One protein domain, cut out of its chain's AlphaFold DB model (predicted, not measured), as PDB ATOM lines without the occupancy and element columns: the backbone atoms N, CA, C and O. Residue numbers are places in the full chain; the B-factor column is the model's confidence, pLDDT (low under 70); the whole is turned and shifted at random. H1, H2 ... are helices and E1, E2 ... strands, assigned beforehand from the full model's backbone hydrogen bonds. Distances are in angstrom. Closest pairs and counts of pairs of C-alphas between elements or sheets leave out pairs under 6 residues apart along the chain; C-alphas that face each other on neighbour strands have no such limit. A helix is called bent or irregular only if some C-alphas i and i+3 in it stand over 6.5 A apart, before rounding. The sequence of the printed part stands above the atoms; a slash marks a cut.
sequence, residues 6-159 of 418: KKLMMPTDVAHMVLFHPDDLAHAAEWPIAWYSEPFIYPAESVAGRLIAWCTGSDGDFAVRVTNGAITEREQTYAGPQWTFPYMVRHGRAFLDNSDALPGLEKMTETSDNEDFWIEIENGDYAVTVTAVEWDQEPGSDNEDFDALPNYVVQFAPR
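What this domain is: This is residues 6 to 159 of the 418 residues of an uncharacterized protein of Endobacterium cerealis (UniProt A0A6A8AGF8). Two curled sheets lie face to face as a sandwich, their strands nearly aligned; E1, E4, E9, E8 and E5 make the larger, strongly twisted sheet, and E3, E2, E6 and E7 the smaller one. The small helices sit at the two ends of the long axis, H1 and H2 at one and H3 at the other, and the link of residues 134 to 151 reaches out at H3's end. The printed part has 154 residues, with the order E1 E2 H1 H2 E3 E4 H3 E5 E6 E7 E8 E9, in the class mixed, helices and strands. The larger sheet is mixed, the smaller all antiparallel. The whole is compact, with a radius of gyration of the C-alphas of 15.4 A and spans of 47 by 32 by 29 A.

Where its parts are: Find C-alpha 6 at (88.929, 0.214, 83.869); from there E1 runs 18.6 A through residues 6 to 12. E2 holds residues 16 to 20, H1 22 to 28, H2 42 to 47 and E3 51 to 55. H1 is irregular: C-alphas 24 and 27 are 7.8 A apart. Next come E4, residues 60 to 67, 22.0 A; H3, 73 to 77; and E5, 79 to 89, 25.9 A, which bends by 64 degrees at residue 86. E6 is residues 93 to 97, E7 118 to 120, and E8 124 to 133, 26.6 A. E9, residues 152 to 158, 19.4 A, ends at C-alpha 158, (76.113, -0.550, 96.493).

How they stand to each other: Look first at the larger sheet, in the order E1 E4 E9 E8 E5. E1 and E4 are antiparallel, with N 8 and O 64 at 2.8 A; E4 and E9 are parallel, with N 154 and O 65 at 2.8 A. The hairpin E8 and E9 has N 129 and O 155 at 2.9 A, and antiparallel E8 and E5 have N 85 and O 128 at 2.8 A. E4, H3 and E5 form a split strand-helix-strand unit, two same-way strands with E9 and E8 between them, its crossover right-handed. H3 is on this sheet, over E5, at a height over the sheet of 7.9 A. Across the sandwich, the closest C-alphas of E3 and E5 are those of Ile 52 and Phe 85, 6.5 A apart. In the smaller sheet, E3 and E2 have N 19 and O 52 at 2.8 A, E2 and E6 N 95 and O 20 at 2.8 A, and the hairpin E6 and E7 N 119 and O 94 at 2.8 A. H2 only grazes both sheets; H1 only grazes the smaller, with 5 pairs of C-alphas within 10 A, only just on it. Every O i to N i+4 pair is within hydrogen-bond range in H2 and H3, but 1 of 3 in H1, beside 2 of 4 O i to N i+3 pairs.

The domain as a whole: The two C-alphas farthest apart, those of Glu 30 and Pro 139, are 47.2 A apart. The printed part has no cut; the links H1 to H2, E6 to E7 and E8 to E9 are long. No printed residue is under 70 in pLDDT.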
ATOM      1  N   LYS A   6      88.675  -0.076  85.286       96.25
ATOM      2  CA  LYS A   6      88.929   0.214  83.869       96.25
ATOM      3  C   LYS A   6      89.380   1.667  83.733       96.25
ATOM      4  O   LYS A   6      88.722   2.547  84.276       96.25
ATOM      5  N   LYS A   7      90.497   1.913  83.044       95.75
ATOM      6  CA  LYS A   7      90.920   3.263  82.639       95.75
ATOM      7  C   LYS A   7      90.507   3.487  81.182       95.75
ATOM      8  O   LYS A   7      90.695   2.591  80.362       95.75
ATOM      9  N   LEU A   8      89.952   4.655  80.894       95.56
ATOM     10  CA  LEU A   8      89.465   5.094  79.588       95.56
ATOM     11  C   LEU A   8      90.010   6.496  79.312       95.56
ATOM     12  O   LEU A   8      90.236   7.247  80.257       95.56
ATOM     13  N   MET A   9      90.209   6.841  78.045       95.62
ATOM     14  CA  MET A   9      90.444   8.223  77.628       95.62
ATOM     15  C   MET A   9      89.173   8.719  76.951       95.62
ATOM     16  O   MET A   9      88.697   8.054  76.031       95.62
ATOM     17  N   MET A  10      88.623   9.830  77.428       95.38
ATOM     18  CA  MET A  10      87.370  10.392  76.936       95.38
ATOM     19  C   MET A  10      87.615  11.808  76.402       95.38
ATOM     20  O   MET A  10      87.847  12.709  77.215       95.38
ATOM     21  N   PRO A  11      87.610  12.008  75.071       93.88
ATOM     22  CA  PRO A  11      87.593  13.343  74.488       93.88
ATOM     23  C   PRO A  11      86.237  14.000  74.749       93.88
ATOM     24  O   PRO A  11      85.213  13.325  74.760       93.88
ATOM     25  N   THR A  12      86.220  15.314  74.935       92.81
ATOM     26  CA  THR A  12      84.996  16.112  75.075       92.81
ATOM     27  C   THR A  12      85.110  17.378  74.234       92.81
ATOM     28  O   THR A  12      86.178  17.988  74.163       92.81
ATOM     29  N   ASP A  13      84.006  17.758  73.603       85.81
ATOM     30  CA  ASP A  13      83.848  18.914  72.709       85.81
ATOM     31  C   ASP A  13      82.668  19.825  73.102       85.81
ATOM     32  O   ASP A  13      82.448  20.872  72.495       85.81
ATOM     33  N   VAL A  14      81.920  19.421  74.132       87.44
ATOM     34  CA  VAL A  14      80.866  20.204  74.792       87.44
ATOM     35  C   VAL A  14      81.070  20.271  76.311       87.44
ATOM     36  O   VAL A  14      80.129  20.544  77.053       87.44
ATOM     37  N   ALA A  15      82.282  19.979  76.794       93.81
ATOM     38  CA  ALA A  15      82.652  19.940  78.212       93.81
ATOM     39  C   ALA A  15      81.726  19.097  79.128       93.81
ATOM     40  O   ALA A  15      81.494  19.452  80.288       93.81
ATOM     41  N   HIS A  16      81.171  17.987  78.627       95.00
ATOM     42  CA  HIS A  16      80.315  17.077  79.398       95.00
ATOM     43  C   HIS A  16      80.747  15.620  79.258       95.00
ATOM     44  O   HIS A  16      81.216  15.182  78.210       95.00
ATOM     45  N   MET A  17      80.506  14.851  80.317       97.31
ATOM     46  CA  MET A  17      80.578  13.395  80.295       97.31
ATOM     47  C   MET A  17      79.277  12.793  80.796       97.31
ATOM     48  O   MET A  17      78.667  13.305  81.738       97.31
ATOM     49  N   VAL A  18      78.887  11.670  80.202       97.62
ATOM     50  CA  VAL A  18      77.681  10.926  80.560       97.62
ATOM     51  C   VAL A  18      77.982   9.439  80.743       97.62
ATOM     52  O   VAL A  18      78.831   8.867  80.063       97.62
ATOM     53  N   LEU A  19      77.265   8.794  81.663       98.44
ATOM     54  CA  LEU A  19      77.293   7.349  81.872       98.44
ATOM     55  C   LEU A  19      75.860   6.813  81.891       98.44
ATOM     56  O   LEU A  19      75.050   7.219  82.729       98.44
ATOM     57  N   PHE A  20      75.545   5.907  80.965       98.44
ATOM     58  CA  PHE A  20      74.180   5.417  80.757       98.44
ATOM     59  C   PHE A  20      74.148   4.026  80.106       98.44
ATOM     60  O   PHE A  20      75.179   3.454  79.757       98.44
ATOM     61  N   HIS A  21      72.953   3.469  79.918       98.44
ATOM     62  CA  HIS A  21      72.720   2.388  78.958       98.44
ATOM     63  C   HIS A  21      71.668   2.853  77.934       98.44
ATOM     64  O   HIS A  21      70.624   3.354  78.356       98.44
ATOM     65  N   PRO A  22      71.883   2.701  76.613       97.25
ATOM     66  CA  PRO A  22      70.990   3.244  75.584       97.25
ATOM     67  C   PRO A  22      69.553   2.721  75.704       97.25
ATOM     68  O   PRO A  22      68.612   3.493  75.549       97.25
ATOM     69  N   ASP A  23      69.366   1.449  76.071       97.75
ATOM     70  CA  ASP A  23      68.024   0.871  76.259       97.75
ATOM     71  C   ASP A  23      67.229   1.525  77.402       97.75
ATOM     72  O   ASP A  23      66.000   1.555  77.352       97.75
ATOM     73  N   ASP A  24      67.906   2.076  78.416       97.88
ATOM     74  CA  ASP A  24      67.244   2.773  79.528       97.88
ATOM     75  C   ASP A  24      66.782   4.186  79.135       97.88
ATOM     76  O   ASP A  24      65.917   4.759  79.801       97.88
ATOM     77  N   LEU A  25      67.328   4.721  78.038       97.00
ATOM     78  CA  LEU A  25      67.050   6.047  77.490       97.00
ATOM     79  C   LEU A  25      66.371   5.988  76.112       97.00
ATOM     80  O   LEU A  25      66.261   7.002  75.429       97.00
ATOM     81  N   ALA A  26      65.867   4.825  75.691       95.00
ATOM     82  CA  ALA A  26      65.221   4.662  74.387       95.00
ATOM     83  C   ALA A  26      64.000   5.587  74.198       95.00
ATOM     84  O   ALA A  26      63.660   5.949  73.073       95.00
ATOM     85  N   HIS A  27      63.349   6.004  75.291       93.38
ATOM     86  CA  HIS A  27      62.239   6.965  75.270       93.38
ATOM     87  C   HIS A  27      62.666   8.392  74.901       93.38
ATOM     88  O   HIS A  27      61.799   9.191  74.552       93.38
ATOM     89  N   ALA A  28      63.963   8.703  74.976       96.06
ATOM     90  CA  ALA A  28      64.538  10.006  74.659       96.06
ATOM     91  C   ALA A  28      65.031  10.118  73.205       96.06
ATOM     92  O   ALA A  28      65.576  11.145  72.825       96.06
ATOM     93  N   ALA A  29      64.826   9.095  72.367       94.94
ATOM     94  CA  ALA A  29      65.372   9.036  71.006       94.94
ATOM     95  C   ALA A  29      64.982  10.220  70.095       94.94
ATOM     96  O   ALA A  29      65.704  10.526  69.151       94.94
ATOM     97  N   GLU A  30      63.855  10.880  70.369       94.56
ATOM     98  CA  GLU A  30      63.373  12.051  69.622       94.56
ATOM     99  C   GLU A  30      63.503  13.361  70.419       94.56
ATOM    100  O   GLU A  30      63.009  14.397  69.978       94.56
ATOM    101  N   TRP A  31      64.116  13.340  71.609       96.12
ATOM    102  CA  TRP A  31      64.217  14.524  72.464       96.12
ATOM    103  C   TRP A  31      65.194  15.566  71.898       96.12
ATOM    104  O   TRP A  31      66.129  15.196  71.180       96.12
ATOM    105  N   PRO A  32      64.986  16.866  72.200       94.31
ATOM    106  CA  PRO A  32      65.806  17.953  71.668       94.31
ATOM    107  C   PRO A  32      67.301  17.825  71.970       94.31
ATOM    108  O   PRO A  32      67.714  17.117  72.881       94.31
ATOM    109  N   ILE A  33      68.099  18.569  71.211       91.06
ATOM    110  CA  ILE A  33      69.540  18.758  71.428       91.06
ATOM    111  C   ILE A  33      69.813  19.141  72.891       91.06
ATOM    112  O   ILE A  33      69.032  19.886  73.485       91.06
ATOM    113  N   ALA A  34      70.890  18.601  73.469       91.06
ATOM    114  CA  ALA A  34      71.320  18.844  74.845       91.06
ATOM    115  C   ALA A  34      70.253  18.612  75.943       91.06
ATOM    116  O   ALA A  34      70.396  19.130  77.056       91.06
ATOM    117  N   TRP A  35      69.207  17.806  75.691       94.50
ATOM    118  CA  TRP A  35      68.103  17.573  76.642       94.50
ATOM    119  C   TRP A  35      68.570  17.145  78.039       94.50
ATOM    120  O   TRP A  35      67.896  17.409  79.032       94.50
ATOM    121  N   TYR A  36      69.714  16.465  78.131       93.12
ATOM    122  CA  TYR A  36      70.269  15.933  79.374       93.12
ATOM    123  C   TYR A  36      70.803  17.012  80.316       93.12
ATOM    124  O   TYR A  36      71.076  16.715  81.476       93.12
ATOM    125  N   SER A  37      70.964  18.242  79.830       91.94
ATOM    126  CA  SER A  37      71.374  19.403  80.622       91.94
ATOM    127  C   SER A  37      70.181  20.198  81.168       91.94
ATOM    128  O   SER A  37      70.346  21.040  82.051       91.94
ATOM    129  N   GLU A  38      68.965  19.905  80.693       92.69
ATOM    130  CA  GLU A  38      67.756  20.634  81.066       92.69
ATOM    131  C   GLU A  38      67.399  20.408  82.545       92.69
ATOM    132  O   GLU A  38      67.304  19.255  82.995       92.69
ATOM    133  N   PRO A  39      67.087  21.472  83.307       91.75
ATOM    134  CA  PRO A  39      66.892  21.393  84.755       91.75
ATOM    135  C   PRO A  39      65.621  20.648  85.182       91.75
ATOM    136  O   PRO A  39      65.419  20.376  86.363       91.75
ATOM    137  N   PHE A  40      64.743  20.317  84.235       91.31
ATOM    138  CA  PHE A  40      63.548  19.501  84.458       91.31
ATOM    139  C   PHE A  40      63.700  18.060  83.952       91.31
ATOM    140  O   PHE A  40      62.911  17.201  84.345       91.31
ATOM    141  N   ILE A  41      64.703  17.777  83.111       94.88
ATOM    142  CA  ILE A  41      64.963  16.427  82.598       94.88
ATOM    143  C   ILE A  41      66.036  15.727  83.419       94.88
ATOM    144  O   ILE A  41      65.810  14.608  83.885       94.88
ATOM    145  N   TYR A  42      67.182  16.379  83.627       95.38
ATOM    146  CA  TYR A  42      68.313  15.750  84.301       95.38
ATOM    147  C   TYR A  42      67.945  15.178  85.678       95.38
ATOM    148  O   TYR A  42      68.230  13.999  85.918       95.38
ATOM    149  N   PRO A  43      67.231  15.914  86.560       94.81
ATOM    150  CA  PRO A  43      66.830  15.362  87.850       94.81
ATOM    151  C   PRO A  43      65.938  14.124  87.712       94.81
ATOM    152  O   PRO A  43      66.072  13.179  88.487       94.81
ATOM    153  N   ALA A  44      65.042  14.099  86.718       94.81
ATOM    154  CA  ALA A  44      64.121  12.987  86.496       94.81
ATOM    155  C   ALA A  44      64.857  11.714  86.041       94.81
ATOM    156  O   ALA A  44      64.597  10.628  86.570       94.81
ATOM    157  N   GLU A  45      65.805  11.838  85.108       96.62
ATOM    158  CA  GLU A  45      66.599  10.700  84.629       96.62
ATOM    159  C   GLU A  45      67.641  10.234  85.653       96.62
ATOM    160  O   GLU A  45      67.855   9.025  85.816       96.62
ATOM    161  N   SER A  46      68.219  11.168  86.414       96.00
ATOM    162  CA  SER A  46      69.119  10.861  87.526       96.00
ATOM    163  C   SER A  46      68.383  10.102  88.636       96.00
ATOM    164  O   SER A  46      68.797   9.005  89.002       96.00
ATOM    165  N   VAL A  47      67.222  10.582  89.110       94.62
ATOM    166  CA  VAL A  47      66.403   9.889  90.132       94.62
ATOM    167  C   VAL A  47      65.976   8.497  89.683       94.62
ATOM    168  O   VAL A  47      65.981   7.557  90.482       94.62
ATOM    169  N   ALA A  48      65.625   8.348  88.406       95.62
ATOM    170  CA  ALA A  48      65.288   7.052  87.830       95.62
ATOM    171  C   ALA A  48      66.503   6.108  87.715       95.62
ATOM    172  O   ALA A  48      66.336   4.932  87.376       95.62
ATOM    173  N   GLY A  49      67.717   6.593  87.992       97.19
ATOM    174  CA  GLY A  49      68.963   5.845  87.904       97.19
ATOM    175  C   GLY A  49      69.264   5.406  86.474       97.19
ATOM    176  O   GLY A  49      69.662   4.259  86.277       97.19
ATOM    177  N   ARG A  50      68.968   6.260  85.487       98.19
ATOM    178  CA  ARG A  50      69.190   5.992  84.054       98.19
ATOM    179  C   ARG A  50      70.384   6.751  83.484       98.19
ATOM    180  O   ARG A  50      70.971   6.292  82.509       98.19
ATOM    181  N   LEU A  51      70.749   7.871  84.106       98.25
ATOM    182  CA  LEU A  51      71.792   8.767  83.625       98.25
ATOM    183  C   LEU A  51      72.622   9.315  84.788       98.25
ATOM    184  O   LEU A  51      72.080   9.836  85.763       98.25
ATOM    185  N   ILE A  52      73.941   9.242  84.643       98.44
ATOM    186  CA  ILE A  52      74.888  10.106  85.347       98.44
ATOM    187  C   ILE A  52      75.453  11.068  84.312       98.44
ATOM    188  O   ILE A  52      75.799  10.639  83.217       98.44
ATOM    189  N   ALA A  53      75.580  12.341  84.667       97.75
ATOM    190  CA  ALA A  53      76.328  13.302  83.869       97.75
ATOM    191  C   ALA A  53      77.000  14.343  84.761       97.75
ATOM    192  O   ALA A  53      76.468  14.655  85.830       97.75
ATOM    193  N   TRP A  54      78.127  14.879  84.309       98.06
ATOM    194  CA  TRP A  54      78.834  15.989  84.947       98.06
ATOM    195  C   TRP A  54      79.521  16.864  83.897       98.06
ATOM    196  O   TRP A  54      79.814  16.400  82.791       98.06
ATOM    197  N   CYS A  55      79.759  18.124  84.251       97.00
ATOM    198  CA  CYS A  55      80.471  19.089  83.424       97.00
ATOM    199  C   CYS A  55      81.957  19.079  83.797       97.00
ATOM    200  O   CYS A  55      82.308  19.065  84.979       97.00
ATOM    201  N   THR A  56      82.826  19.112  82.790       95.94
ATOM    202  CA  THR A  56      84.285  19.118  82.959       95.94
ATOM    203  C   THR A  56      84.875  20.527  83.073       95.94
ATOM    204  O   THR A  56      86.072  20.659  83.310       95.94
ATOM    205  N   GLY A  57      84.060  21.571  82.878       92.19
ATOM    206  CA  GLY A  57      84.463  22.987  82.860       92.19
ATOM    207  C   GLY A  57      85.078  23.446  81.535       92.19
ATOM    208  O   GLY A  57      84.918  24.599  81.137       92.19
ATOM    209  N   SER A  58      85.724  22.536  80.808       92.12
ATOM    210  CA  SER A  58      86.277  22.790  79.479       92.12
ATOM    211  C   SER A  58      86.287  21.541  78.604       92.12
ATOM    212  O   SER A  58      86.281  20.413  79.100       92.12
ATOM    213  N   ASP A  59      86.394  21.765  77.299       94.25
ATOM    214  CA  ASP A  59      86.704  20.726  76.320       94.25
ATOM    215  C   ASP A  59      88.117  20.172  76.546       94.25
ATOM    216  O   ASP A  59      88.998  20.858  77.080       94.25
ATOM    217  N   GLY A  60      88.349  18.934  76.115       93.88
ATOM    218  CA  GLY A  60      89.651  18.282  76.233       93.88
ATOM    219  C   GLY A  60      89.584  16.762  76.329       93.88
ATOM    220  O   GLY A  60      88.507  16.167  76.327       93.88
ATOM    221  N   ASP A  61      90.764  16.151  76.432       94.62
ATOM    222  CA  ASP A  61      90.939  14.717  76.652       94.62
ATOM    223  C   ASP A  61      91.110  14.435  78.144       94.62
ATOM    224  O   ASP A  61      92.012  14.966  78.797       94.62
ATOM    225  N   PHE A  62      90.266  13.562  78.680       95.94
ATOM    226  CA  PHE A  62      90.235  13.270  80.105       95.94
ATOM    227  C   PHE A  62      90.384  11.768  80.359       95.94
ATOM    228  O   PHE A  62      89.606  10.941  79.875       95.94
ATOM    229  N   ALA A  63      91.365  11.398  81.178       96.81
ATOM    230  CA  ALA A  63      91.528  10.041  81.667       96.81
ATOM    231  C   ALA A  63      90.496   9.742  82.766       96.81
ATOM    232  O   ALA A  63      90.480  10.375  83.821       96.81
ATOM    233  N   VAL A  64      89.659   8.729  82.556       98.12
ATOM    234  CA  VAL A  64      88.605   8.322  83.491       98.12
ATOM    235  C   VAL A  64      88.882   6.915  84.000       98.12
ATOM    236  O   VAL A  64      89.019   5.971  83.220       98.12
ATOM    237  N   ARG A  65      88.942   6.742  85.322       98.25
ATOM    238  CA  ARG A  65      89.029   5.427  85.963       98.25
ATOM    239  C   ARG A  65      87.680   5.034  86.554       98.25
ATOM    240  O   ARG A  65      87.273   5.572  87.577       98.25
ATOM    241  N   VAL A  66      87.026   4.042  85.962       98.25
ATOM    242  CA  VAL A  66      85.764   3.476  86.456       98.25
ATOM    243  C   VAL A  66      86.058   2.232  87.287       98.25
ATOM    244  O   VAL A  66      86.747   1.320  86.826       98.25
ATOM    245  N   THR A  67      85.576   2.179  88.527       98.25
ATOM    246  CA  THR A  67      85.938   1.125  89.484       98.25
ATOM    247  C   THR A  67      84.828   0.841  90.487       98.25
ATOM    248  O   THR A  67      83.973   1.683  90.728       98.25
ATOM    249  N   ASN A  68      84.885  -0.308  91.153       97.00
ATOM    250  CA  ASN A  68      84.177  -0.551  92.415       97.00
ATOM    251  C   ASN A  68      85.118  -0.734  93.623       97.00
ATOM    252  O   ASN A  68      84.669  -1.083  94.716       97.00
ATOM    253  N   GLY A  69      86.422  -0.523  93.420       95.75
ATOM    254  CA  GLY A  69      87.432  -0.480  94.469       95.75
ATOM    255  C   GLY A  69      87.541   0.906  95.105       95.75
ATOM    256  O   GLY A  69      86.930   1.876  94.652       95.75
ATOM    257  N   ALA A  70      88.341   1.008  96.166       94.31
ATOM    258  CA  ALA A  70      88.616   2.282  96.827       94.31
ATOM    259  C   ALA A  70      89.347   3.271  95.894       94.31
ATOM    260  O   ALA A  70      90.069   2.870  94.975       94.31
ATOM    261  N   ILE A  71      89.187   4.568  96.160       95.25
ATOM    262  CA  ILE A  71      90.128   5.574  95.665       95.25
ATOM    263  C   ILE A  71      91.496   5.300  96.305       95.25
ATOM    264  O   ILE A  71      91.581   4.912  97.473       95.25
ATOM    265  N   THR A  72      92.565   5.408  95.525       95.94
ATOM    266  CA  THR A  72      93.926   5.163  96.017       95.94
ATOM    267  C   THR A  72      94.421   6.341  96.856       95.94
ATOM    268  O   THR A  72      93.935   7.459  96.717       95.94
ATOM    269  N   GLU A  73      95.430   6.126  97.704       96.50
ATOM    270  CA  GLU A  73      96.037   7.213  98.496       96.50
ATOM    271  C   GLU A  73      96.616   8.332  97.610       96.50
ATOM    272  O   GLU A  73      96.551   9.509  97.964       96.50
ATOM    273  N   ARG A  74      97.141   7.964  96.432       94.94
ATOM    274  CA  ARG A  74      97.693   8.896  95.442       94.94
ATOM    275  C   ARG A  74      96.592   9.775  94.848       94.94
ATOM    276  O   ARG A  74      96.694  10.989  94.915       94.94
ATOM    277  N   GLU A  75      95.504   9.171  94.371       97.00
ATOM    278  CA  GLU A  75      94.330   9.902  93.865       97.00
ATOM    279  C   GLU A  75      93.701  10.786  94.948       97.00
ATOM    280  O   GLU A  75      93.365  11.933  94.689       97.00
ATOM    281  N   GLN A  76      93.600  10.286  96.182       96.94
ATOM    282  CA  GLN A  76      93.023  11.031  97.301       96.94
ATOM    283  C   GLN A  76      93.824  12.290  97.666       96.94
ATOM    284  O   GLN A  76      93.244  13.238  98.192       96.94
ATOM    285  N   THR A  77      95.137  12.298  97.409       96.94
ATOM    286  CA  THR A  77      96.017  13.448  97.678       96.94
ATOM    287  C   THR A  77      95.710  14.631  96.757       96.94
ATOM    288  O   THR A  77      95.857  15.772  97.185       96.94
ATOM    289  N   TYR A  78      95.247  14.354  95.536       97.44
ATOM    290  CA  TYR A  78      94.946  15.346  94.495       97.44
ATOM    291  C   TYR A  78      93.447  15.418  94.169       97.44
ATOM    292  O   TYR A  78      93.056  15.945  93.132       97.44
ATOM    293  N   ALA A  79      92.601  14.852  95.032       97.44
ATOM    294  CA  ALA A  79      91.158  14.864  94.855       97.44
ATOM    295  C   ALA A  79      90.604  16.277  95.091       97.44
ATOM    296  O   ALA A  79      90.823  16.854  96.158       97.44
ATOM    297  N   GLY A  80      89.862  16.789  94.113       97.19
ATOM    298  CA  GLY A  80      89.095  18.025  94.201       97.19
ATOM    299  C   GLY A  80      87.601  17.757  94.423       97.19
ATOM    300  O   GLY A  80      87.248  16.948  95.294       97.19
ATOM    301  N   PRO A  81      86.698  18.425  93.681       97.81
ATOM    302  CA  PRO A  81      85.260  18.289  93.865       97.81
ATOM    303  C   PRO A  81      84.787  16.850  93.629       97.81
ATOM    304  O   PRO A  81      85.316  16.101  92.804       97.81
ATOM    305  N   GLN A  82      83.738  16.464  94.355       97.94
ATOM    306  CA  GLN A  82      83.091  15.168  94.190       97.94
ATOM    307  C   GLN A  82      81.574  15.300  94.219       97.94
ATOM    308  O   GLN A  82      81.027  16.120  94.959       97.94
ATOM    309  N   TRP A  83      80.897  14.423  93.486       98.44
ATOM    310  CA  TRP A  83      79.446  14.291  93.538       98.44
ATOM    311  C   TRP A  83      79.035  12.824  93.546       98.44
ATOM    312  O   TRP A  83      79.660  11.991  92.891       98.44
ATOM    313  N   THR A  84      77.984  12.493  94.296       98.25
ATOM    314  CA  THR A  84      77.426  11.137  94.337       98.25
ATOM    315  C   THR A  84      76.081  11.111  93.622       98.25
ATOM    316  O   THR A  84      75.192  11.888  93.951       98.25
ATOM    317  N   PHE A  85      75.915  10.172  92.694       98.19
ATOM    318  CA  PHE A  85      74.717   9.979  91.884       98.19
ATOM    319  C   PHE A  85      74.028   8.651  92.227       98.19
ATOM    320  O   PHE A  85      74.710   7.652  92.490       98.19
ATOM    321  N   PRO A  86      72.686   8.595  92.213       97.50
ATOM    322  CA  PRO A  86      71.971   7.327  92.155       97.50
ATOM    323  C   PRO A  86      72.061   6.743  90.737       97.50
ATOM    324  O   PRO A  86      71.816   7.442  89.758       97.50
ATOM    325  N   TYR A  87      72.382   5.455  90.609       98.12
ATOM    326  CA  TYR A  87      72.426   4.793  89.303       98.12
ATOM    327  C   TYR A  87      72.050   3.318  89.397       98.12
ATOM    328  O   TYR A  87      72.501   2.605  90.292       98.12
ATOM    329  N   MET A  88      71.225   2.849  88.462       98.00
ATOM    330  CA  MET A  88      70.753   1.471  88.417       98.00
ATOM    331  C   MET A  88      71.306   0.786  87.172       98.00
ATOM    332  O   MET A  88      70.909   1.097  86.053       98.00
ATOM    333  N   VAL A  89      72.168  -0.208  87.365       98.44
ATOM    334  CA  VAL A  89      72.647  -1.051  86.265       98.44
ATOM    335  C   VAL A  89      71.615  -2.147  86.011       98.44
ATOM    336  O   VAL A  89      71.381  -2.998  86.873       98.44
ATOM    337  N   ARG A  90      70.984  -2.122  84.834       98.38
ATOM    338  CA  ARG A  90      69.927  -3.077  84.438       98.38
ATOM    339  C   ARG A  90      70.387  -4.127  83.426       98.38
ATOM    340  O   ARG A  90      69.807  -5.212  83.370       98.38
ATOM    341  N   HIS A  91      71.439  -3.824  82.669       98.06
ATOM    342  CA  HIS A  91      71.844  -4.577  81.473       98.06
ATOM    343  C   HIS A  91      73.245  -5.192  81.564       98.06
ATOM    344  O   HIS A  91      73.811  -5.603  80.559       98.06
ATOM    345  N   GLY A  92      73.822  -5.260  82.764       97.88
ATOM    346  CA  GLY A  92      75.135  -5.857  83.024       97.88
ATOM    347  C   GLY A  92      76.317  -4.981  82.613       97.88
ATOM    348  O   GLY A  92      77.462  -5.407  82.726       97.88
ATOM    349  N   ARG A  93      76.049  -3.764  82.133       97.56
ATOM    350  CA  ARG A  93      77.055  -2.828  81.637       97.56
ATOM    351  C   ARG A  93      76.522  -1.400  81.575       97.56
ATOM    352  O   ARG A  93      75.309  -1.184  81.617       97.56
ATOM    353  N   ALA A  94      77.432  -0.444  81.450       98.00
ATOM    354  CA  ALA A  94      77.154   0.964  81.179       98.00
ATOM    355  C   ALA A  94      78.147   1.497  80.137       98.00
ATOM    356  O   ALA A  94      79.255   0.978  80.025       98.00
ATOM    357  N   PHE A  95      77.751   2.513  79.385       98.19
ATOM    358  CA  PHE A  95      78.544   3.170  78.355       98.19
ATOM    359  C   PHE A  95      78.944   4.562  78.846       98.19
ATOM    360  O   PHE A  95      78.076   5.312  79.296       98.19
ATOM    361  N   LEU A  96      80.245   4.866  78.820       98.00
ATOM    362  CA  LEU A  96      80.784   6.195  79.125       98.00
ATOM    363  C   LEU A  96      80.974   6.965  77.820       98.00
ATOM    364  O   LEU A  96      81.540   6.419  76.879       98.00
ATOM    365  N   ASP A  97      80.535   8.213  77.777       96.12
ATOM    366  CA  ASP A  97      80.448   8.972  76.533       96.12
ATOM    367  C   ASP A  97      80.579  10.481  76.771       96.12
ATOM    368  O   ASP A  97      80.411  10.954  77.898       96.12
ATOM    369  N   ASN A  98      80.822  11.233  75.700       93.88
ATOM    370  CA  ASN A  98      80.824  12.702  75.650       93.88
ATOM    371  C   ASN A  98      79.483  13.284  75.164       93.88
ATOM    372  O   ASN A  98      79.436  14.430  74.734       93.88
ATOM    373  N   SER A  99      78.398  12.504  75.251       93.06
ATOM    374  CA  SER A  99      77.031  12.766  74.768       93.06
ATOM    375  C   SER A  99      76.744  12.472  73.289       93.06
ATOM    376  O   SER A  99      75.570  12.423  72.917       93.06
ATOM    377  N   ASP A 100      77.752  12.147  72.477       93.88
ATOM    378  CA  ASP A 100      77.583  11.837  71.049       93.88
ATOM    379  C   ASP A 100      76.741  10.585  70.770       93.88
ATOM    380  O   ASP A 100      76.058  10.500  69.745       93.88
ATOM    381  N   ALA A 101      76.797   9.585  71.649       95.12
ATOM    382  CA  ALA A 101      76.035   8.346  71.529       95.12
ATOM    383  C   ALA A 101      74.728   8.370  72.339       95.12
ATOM    384  O   ALA A 101      73.969   7.386  72.328       95.12
ATOM    385  N   LEU A 102      74.457   9.466  73.057       94.88
ATOM    386  CA  LEU A 102      73.264   9.627  73.877       94.88
ATOM    387  C   LEU A 102      72.007   9.672  72.985       94.88
ATOM    388  O   LEU A 102      71.979  10.402  71.995       94.88
ATOM    389  N   PRO A 103      70.938   8.908  73.289       96.06
ATOM    390  CA  PRO A 103      69.706   8.968  72.504       96.06
ATOM    391  C   PRO A 103      69.115  10.383  72.468       96.06
ATOM    392  O   PRO A 103      68.967  11.003  73.514       96.06
ATOM    393  N   GLY A 104      68.747  10.875  71.284       94.94
ATOM    394  CA  GLY A 104      68.190  12.215  71.074       94.94
ATOM    395  C   GLY A 104      68.429  12.709  69.649       94.94
ATOM    396  O   GLY A 104      69.076  12.029  68.853       94.94
ATOM    397  N   LEU A 105      67.932  13.906  69.326       92.50
ATOM    398  CA  LEU A 105      68.129  14.526  68.005       92.50
ATOM    399  C   LEU A 105      69.593  14.879  67.701       92.50
ATOM    400  O   LEU A 105      69.942  15.036  66.535       92.50
ATOM    401  N   GLU A 106      70.428  14.999  68.732       86.50
ATOM    402  CA  GLU A 106      71.861  15.296  68.621       86.50
ATOM    403  C   GLU A 106      72.728  14.043  68.482       86.50
ATOM    404  O   GLU A 106      73.932  14.161  68.329       86.50
ATOM    405  N   LYS A 107      72.149  12.835  68.515       93.75
ATOM    406  CA  LYS A 107      72.938  11.602  68.462       93.75
ATOM    407  C   LYS A 107      73.791  11.549  67.187       93.75
ATOM    408  O   LYS A 107      73.263  11.379  66.085       93.75
ATOM    409  N   MET A 108      75.107  11.639  67.359       92.12
ATOM    410  CA  MET A 108      76.100  11.667  66.285       92.12
ATOM    411  C   MET A 108      76.725  10.297  66.014       92.12
ATOM    412  O   MET A 108      77.124  10.021  64.881       92.12
ATOM    413  N   THR A 109      76.815   9.433  67.030       93.44
ATOM    414  CA  THR A 109      77.471   8.118  66.931       93.44
ATOM    415  C   THR A 109      76.617   6.999  67.521       93.44
ATOM    416  O   THR A 109      75.658   7.234  68.258       93.44
ATOM    417  N   GLU A 110      76.924   5.746  67.181       95.12
ATOM    418  CA  GLU A 110      76.301   4.587  67.815       95.12
ATOM    419  C   GLU A 110      77.185   4.046  68.946       95.12
ATOM    420  O   GLU A 110      78.396   3.909  68.802       95.12
ATOM    421  N   THR A 111      76.578   3.611  70.057       95.31
ATOM    422  CA  THR A 111      77.326   2.940  71.148       95.31
ATOM    423  C   THR A 111      78.069   1.674  70.689       95.31
ATOM    424  O   THR A 111      79.006   1.227  71.348       95.31
ATOM    425  N   SER A 112      77.669   1.081  69.556       93.62
ATOM    426  CA  SER A 112      78.357  -0.055  68.929       93.62
ATOM    427  C   SER A 112      79.654   0.316  68.212       93.62
ATOM    428  O   SER A 112      80.420  -0.581  67.865       93.62
ATOM    429  N   ASP A 113      79.897   1.603  67.961       92.56
ATOM    430  CA  ASP A 113      81.086   2.070  67.245       92.56
ATOM    431  C   ASP A 113      82.328   2.073  68.153       92.56
ATOM    432  O   ASP A 113      83.449   1.946  67.662       92.56
ATOM    433  N   ASN A 114      82.135   2.135  69.480       92.50
ATOM    434  CA  ASN A 114      83.199   2.272  70.478       92.50
ATOM    435  C   ASN A 114      83.096   1.213  71.590       92.50
ATOM    436  O   ASN A 114      82.773   1.519  72.738       92.50
ATOM    437  N   GLU A 115      83.411  -0.050  71.280       93.62
ATOM    438  CA  GLU A 115      83.289  -1.147  72.261       93.62
ATOM    439  C   GLU A 115      84.150  -0.923  73.525       93.62
ATOM    440  O   GLU A 115      83.797  -1.331  74.634       93.62
ATOM    441  N   ASP A 116      85.264  -0.203  73.376       93.31
ATOM    442  CA  ASP A 116      86.177   0.125  74.468       93.31
ATOM    443  C   ASP A 116      85.550   1.038  75.531       93.31
ATOM    444  O   ASP A 116      86.055   1.082  76.651       93.31
ATOM    445  N   PHE A 117      84.429   1.705  75.257       96.31
ATOM    446  CA  PHE A 117      83.748   2.575  76.221       96.31
ATOM    447  C   PHE A 117      82.669   1.861  77.050       96.31
ATOM    448  O   PHE A 117      82.187   2.411  78.044       96.31
ATOM    449  N   TRP A 118      82.364   0.594  76.745       97.62
ATOM    450  CA  TRP A 118      81.517  -0.239  77.600       97.62
ATOM    451  C   TRP A 118      82.248  -0.694  78.861       97.62
ATOM    452  O   TRP A 118      83.343  -1.261  78.816       97.62
ATOM    453  N   ILE A 119      81.627  -0.495  80.018       97.38
ATOM    454  CA  ILE A 119      82.092  -1.004  81.306       97.38
ATOM    455  C   ILE A 119      81.141  -2.110  81.751       97.38
ATOM    456  O   ILE A 119      79.960  -1.856  81.970       97.38
ATOM    457  N   GLU A 120      81.662  -3.326  81.910       97.25
ATOM    458  CA  GLU A 120      80.922  -4.464  82.463       97.25
ATOM    459  C   GLU A 120      80.731  -4.282  83.974       97.25
ATOM    460  O   GLU A 120      81.702  -4.161  84.725       97.25
ATOM    461  N   ILE A 121      79.475  -4.245  84.425       96.62
ATOM    462  CA  ILE A 121      79.094  -3.971  85.815       96.62
ATOM    463  C   ILE A 121      77.915  -4.872  86.178       96.62
ATOM    464  O   ILE A 121      76.911  -4.915  85.478       96.62
ATOM    465  N   GLU A 122      77.997  -5.590  87.300       97.19
ATOM    466  CA  GLU A 122      76.878  -6.423  87.753       97.19
ATOM    467  C   GLU A 122      75.599  -5.586  87.932       97.19
ATOM    468  O   GLU A 122      75.640  -4.473  88.460       97.19
ATOM    469  N   ASN A 123      74.450  -6.147  87.550       98.19
ATOM    470  CA  ASN A 123      73.159  -5.508  87.789       98.19
ATOM    471  C   ASN A 123      72.970  -5.163  89.270       98.19
ATOM    472  O   ASN A 123      73.225  -5.994  90.146       98.19
ATOM    473  N   GLY A 124      72.475  -3.961  89.548       97.25
ATOM    474  CA  GLY A 124      72.309  -3.484  90.914       97.25
ATOM    475  C   GLY A 124      72.014  -1.994  91.010       97.25
ATOM    476  O   GLY A 124      72.096  -1.260  90.028       97.25
ATOM    477  N   ASP A 125      71.677  -1.574  92.225       97.56
ATOM    478  CA  ASP A 125      71.432  -0.183  92.601       97.56
ATOM    479  C   ASP A 125      72.673   0.377  93.305       97.56
ATOM    480  O   ASP A 125      73.115  -0.161  94.331       97.56
ATOM    481  N   TYR A 126      73.248   1.435  92.745       98.25
ATOM    482  CA  TYR A 126      74.548   1.975  93.118       98.25
ATOM    483  C   TYR A 126      74.458   3.437  93.558       98.25
ATOM    484  O   TYR A 126      73.702   4.241  93.018       98.25
ATOM    485  N   ALA A 127      75.279   3.770  94.550       98.06
ATOM    486  CA  ALA A 127      75.760   5.116  94.792       98.06
ATOM    487  C   ALA A 127      77.075   5.263  94.016       98.06
ATOM    488  O   ALA A 127      78.068   4.615  94.362       98.06
ATOM    489  N   VAL A 128      77.061   6.062  92.955       98.44
ATOM    490  CA  VAL A 128      78.232   6.281  92.105       98.44
ATOM    491  C   VAL A 128      78.841   7.627  92.450       98.44
ATOM    492  O   VAL A 128      78.197   8.651  92.254       98.44
ATOM    493  N   THR A 129      80.056   7.637  92.987       98.56
ATOM    494  CA  THR A 129      80.775   8.881  93.283       98.56
ATOM    495  C   THR A 129      81.743   9.187  92.155       98.56
ATOM    496  O   THR A 129      82.593   8.356  91.843       98.56
ATOM    497  N   VAL A 130      81.621  10.372  91.566       98.69
ATOM    498  CA  VAL A 130      82.614  10.936  90.652       98.69
ATOM    499  C   VAL A 130      83.478  11.895  91.457       98.69
ATOM    500  O   VAL A 130      82.948  12.799  92.099       98.69
ATOM    501  N   THR A 131      84.788  11.679  91.447       98.69
ATOM    502  CA  THR A 131      85.782  12.555  92.078       98.69
ATOM    503  C   THR A 131      86.687  13.108  90.990       98.69
ATOM    504  O   THR A 131      87.323  12.323  90.280       98.69
ATOM    505  N   ALA A 132      86.735  14.431  90.858       98.31
ATOM    506  CA  ALA A 132      87.707  15.100  90.006       98.31
ATOM    507  C   ALA A 132      89.082  15.088  90.687       98.31
ATOM    508  O   ALA A 132      89.183  15.161  91.914       98.31
ATOM    509  N   VAL A 133      90.140  14.957  89.900       98.00
ATOM    510  CA  VAL A 133      91.521  14.860  90.373       98.00
ATOM    511  C   VAL A 133      92.375  15.839  89.577       98.00
ATOM    512  O   VAL A 133      92.457  15.751  88.351       98.00
ATOM    513  N   GLU A 134      93.029  16.752  90.286       95.75
ATOM    514  CA  GLU A 134      93.961  17.731  89.718       95.75
ATOM    515  C   GLU A 134      95.326  17.057  89.506       95.75
ATOM    516  O   GLU A 134      96.268  17.182  90.295       95.75
ATOM    517  N   TRP A 135      95.388  16.207  88.481       91.06
ATOM    518  CA  TRP A 135      96.537  15.339  88.210       91.06
ATOM    519  C   TRP A 135      97.809  16.117  87.845       91.06
ATOM    520  O   TRP A 135      98.916  15.620  88.056       91.06
ATOM    521  N   ASP A 136      97.672  17.322  87.294       90.81
ATOM    522  CA  ASP A 136      98.773  18.162  86.830       90.81
ATOM    523  C   ASP A 136      99.558  18.801  87.988       90.81
ATOM    524  O   ASP A 136     100.745  19.085  87.824       90.81
ATOM    525  N   GLN A 137      98.974  18.908  89.187       92.12
ATOM    526  CA  GLN A 137      99.699  19.298  90.410       92.12
ATOM    527  C   GLN A 137     100.588  18.188  90.975       92.12
ATOM    528  O   GLN A 137     101.347  18.411  91.929       92.12
ATOM    529  N   GLU A 138     100.510  16.971  90.437       92.25
ATOM    530  CA  GLU A 138     101.366  15.900  90.905       92.25
ATOM    531  C   GLU A 138     102.831  16.120  90.483       92.25
ATOM    532  O   GLU A 138     103.114  16.317  89.302       92.25
ATOM    533  N   PRO A 139     103.810  16.036  91.408       89.38
ATOM    534  CA  PRO A 139     105.217  16.167  91.061       89.38
ATOM    535  C   PRO A 139     105.651  15.182  89.970       89.38
ATOM    536  O   PRO A 139     105.734  13.975  90.194       89.38
ATOM    537  N   GLY A 140     106.016  15.734  88.814       85.19
ATOM    538  CA  GLY A 140     106.490  14.985  87.658       85.19
ATOM    539  C   GLY A 140     105.420  14.666  86.612       85.19
ATOM    540  O   GLY A 140     105.767  13.987  85.646       85.19
ATOM    541  N   SER A 141     104.191  15.171  86.780       84.44
ATOM    542  CA  SER A 141     103.072  15.103  85.822       84.44
ATOM    543  C   SER A 141     103.427  15.594  84.415       84.44
ATOM    544  O   SER A 141     102.874  15.116  83.430       84.44
ATOM    545  N   ASP A 142     104.396  16.500  84.311       83.06
ATOM    546  CA  ASP A 142     104.910  17.082  83.072       83.06
ATOM    547  C   ASP A 142     105.877  16.170  82.293       83.06
ATOM    548  O   ASP A 142     106.265  16.496  81.170       83.06
ATOM    549  N   ASN A 143     106.281  15.025  82.858       84.06
ATOM    550  CA  ASN A 143     107.183  14.085  82.192       84.06
ATOM    551  C   ASN A 143     106.409  13.077  81.331       84.06
ATOM    552  O   ASN A 143     105.490  12.422  81.812       84.06
ATOM    553  N   GLU A 144     106.850  12.858  80.090       75.25
ATOM    554  CA  GLU A 144     106.180  11.950  79.136       75.25
ATOM    555  C   GLU A 144     106.060  10.490  79.625       75.25
ATOM    556  O   GLU A 144     105.100   9.805  79.283       75.25
ATOM    557  N   ASP A 145     107.006  10.011  80.442       78.31
ATOM    558  CA  ASP A 145     107.009   8.649  81.006       78.31
ATOM    559  C   ASP A 145     106.245   8.539  82.347       78.31
ATOM    560  O   ASP A 145     106.300   7.505  83.023       78.31
ATOM    561  N   PHE A 146     105.578   9.609  82.785       79.81
ATOM    562  CA  PHE A 146     104.858   9.638  84.051       79.81
ATOM    563  C   PHE A 146     103.547   8.847  83.960       79.81
ATOM    564  O   PHE A 146     102.719   9.084  83.085       79.81
ATOM    565  N   ASP A 147     103.322   7.914  84.893       84.50
ATOM    566  CA  ASP A 147     102.018   7.252  85.039       84.50
ATOM    567  C   ASP A 147     101.032   8.245  85.659       84.50
ATOM    568  O   ASP A 147     100.859   8.266  86.879       84.50
ATOM    569  N   ALA A 148     100.453   9.111  84.831       87.25
ATOM    570  CA  ALA A 148      99.539  10.156  85.266       87.25
ATOM    571  C   ALA A 148      98.319   9.586  86.010       87.25
ATOM    572  O   ALA A 148      97.785   8.510  85.693       87.25
ATOM    573  N   LEU A 149      97.875  10.330  87.025       94.25
ATOM    574  CA  LEU A 149      96.591  10.086  87.669       94.25
ATOM    575  C   LEU A 149      95.448  10.278  86.659       94.25
ATOM    576  O   LEU A 149      95.582  11.063  85.723       94.25
ATOM    577  N   PRO A 150      94.323   9.557  86.814       96.38
ATOM    578  CA  PRO A 150      93.133   9.875  86.038       96.38
ATOM    579  C   PRO A 150      92.628  11.275  86.412       96.38
ATOM    580  O   PRO A 150      92.735  11.651  87.572       96.38
ATOM    581  N   ASN A 151      92.017  11.995  85.473       97.50
ATOM    582  CA  ASN A 151      91.275  13.232  85.735       97.50
ATOM    583  C   ASN A 151      90.021  12.977  86.580       97.50
ATOM    584  O   ASN A 151      89.651  13.802  87.409       97.50
ATOM    585  N   TYR A 152      89.367  11.828  86.372       98.44
ATOM    586  CA  TYR A 152      88.161  11.442  87.102       98.44
ATOM    587  C   TYR A 152      88.244  10.007  87.612       98.44
ATOM    588  O   TYR A 152      88.572   9.079  86.869       98.44
ATOM    589  N   VAL A 153      87.859   9.805  88.870       98.62
ATOM    590  CA  VAL A 153      87.601   8.478  89.437       98.62
ATOM    591  C   VAL A 153      86.093   8.308  89.606       98.62
ATOM    592  O   VAL A 153      85.467   9.038  90.367       98.62
ATOM    593  N   VAL A 154      85.515   7.327  88.911       98.69
ATOM    594  CA  VAL A 154      84.089   6.975  88.975       98.69
ATOM    595  C   VAL A 154      83.945   5.693  89.792       98.69
ATOM    596  O   VAL A 154      84.218   4.591  89.309       98.69
ATOM    597  N   GLN A 155      83.547   5.834  91.054       98.44
ATOM    598  CA  GLN A 155      83.474   4.743  92.021       98.44
ATOM    599  C   GLN A 155      82.042   4.240  92.216       98.44
ATOM    600  O   GLN A 155      81.175   4.969  92.689       98.44
ATOM    601  N   PHE A 156      81.826   2.954  91.956       98.31
ATOM    602  CA  PHE A 156      80.584   2.231  92.199       98.31
ATOM    603  C   PHE A 156      80.573   1.604  93.594       98.31
ATOM    604  O   PHE A 156      81.327   0.670  93.874       98.31
ATOM    605  N   ALA A 157      79.659   2.055  94.450       97.44
ATOM    606  CA  ALA A 157      79.354   1.413  95.725       97.44
ATOM    607  C   ALA A 157      77.879   0.982  95.757       97.44
ATOM    608  O   ALA A 157      77.026   1.723  95.273       97.44
ATOM    609  N   PRO A 158      77.519  -0.183  96.330       96.94
ATOM    610  CA  PRO A 158      76.113  -0.550  96.493       96.94
ATOM    611  C   PRO A 158      75.345   0.534  97.259       96.94
ATOM    612  O   PRO A 158      75.791   0.970  98.324       96.94
ATOM    613  N   ARG A 159      74.179   0.953  96.750       95.00
ATOM    614  CA  ARG A 159      73.408   2.055  97.348       95.00
ATOM    615  C   ARG A 159      72.920   1.721  98.754       95.00
ATOM    616  O   ARG A 159      72.909   2.593  99.613       95.00
TER     617      ARG A 159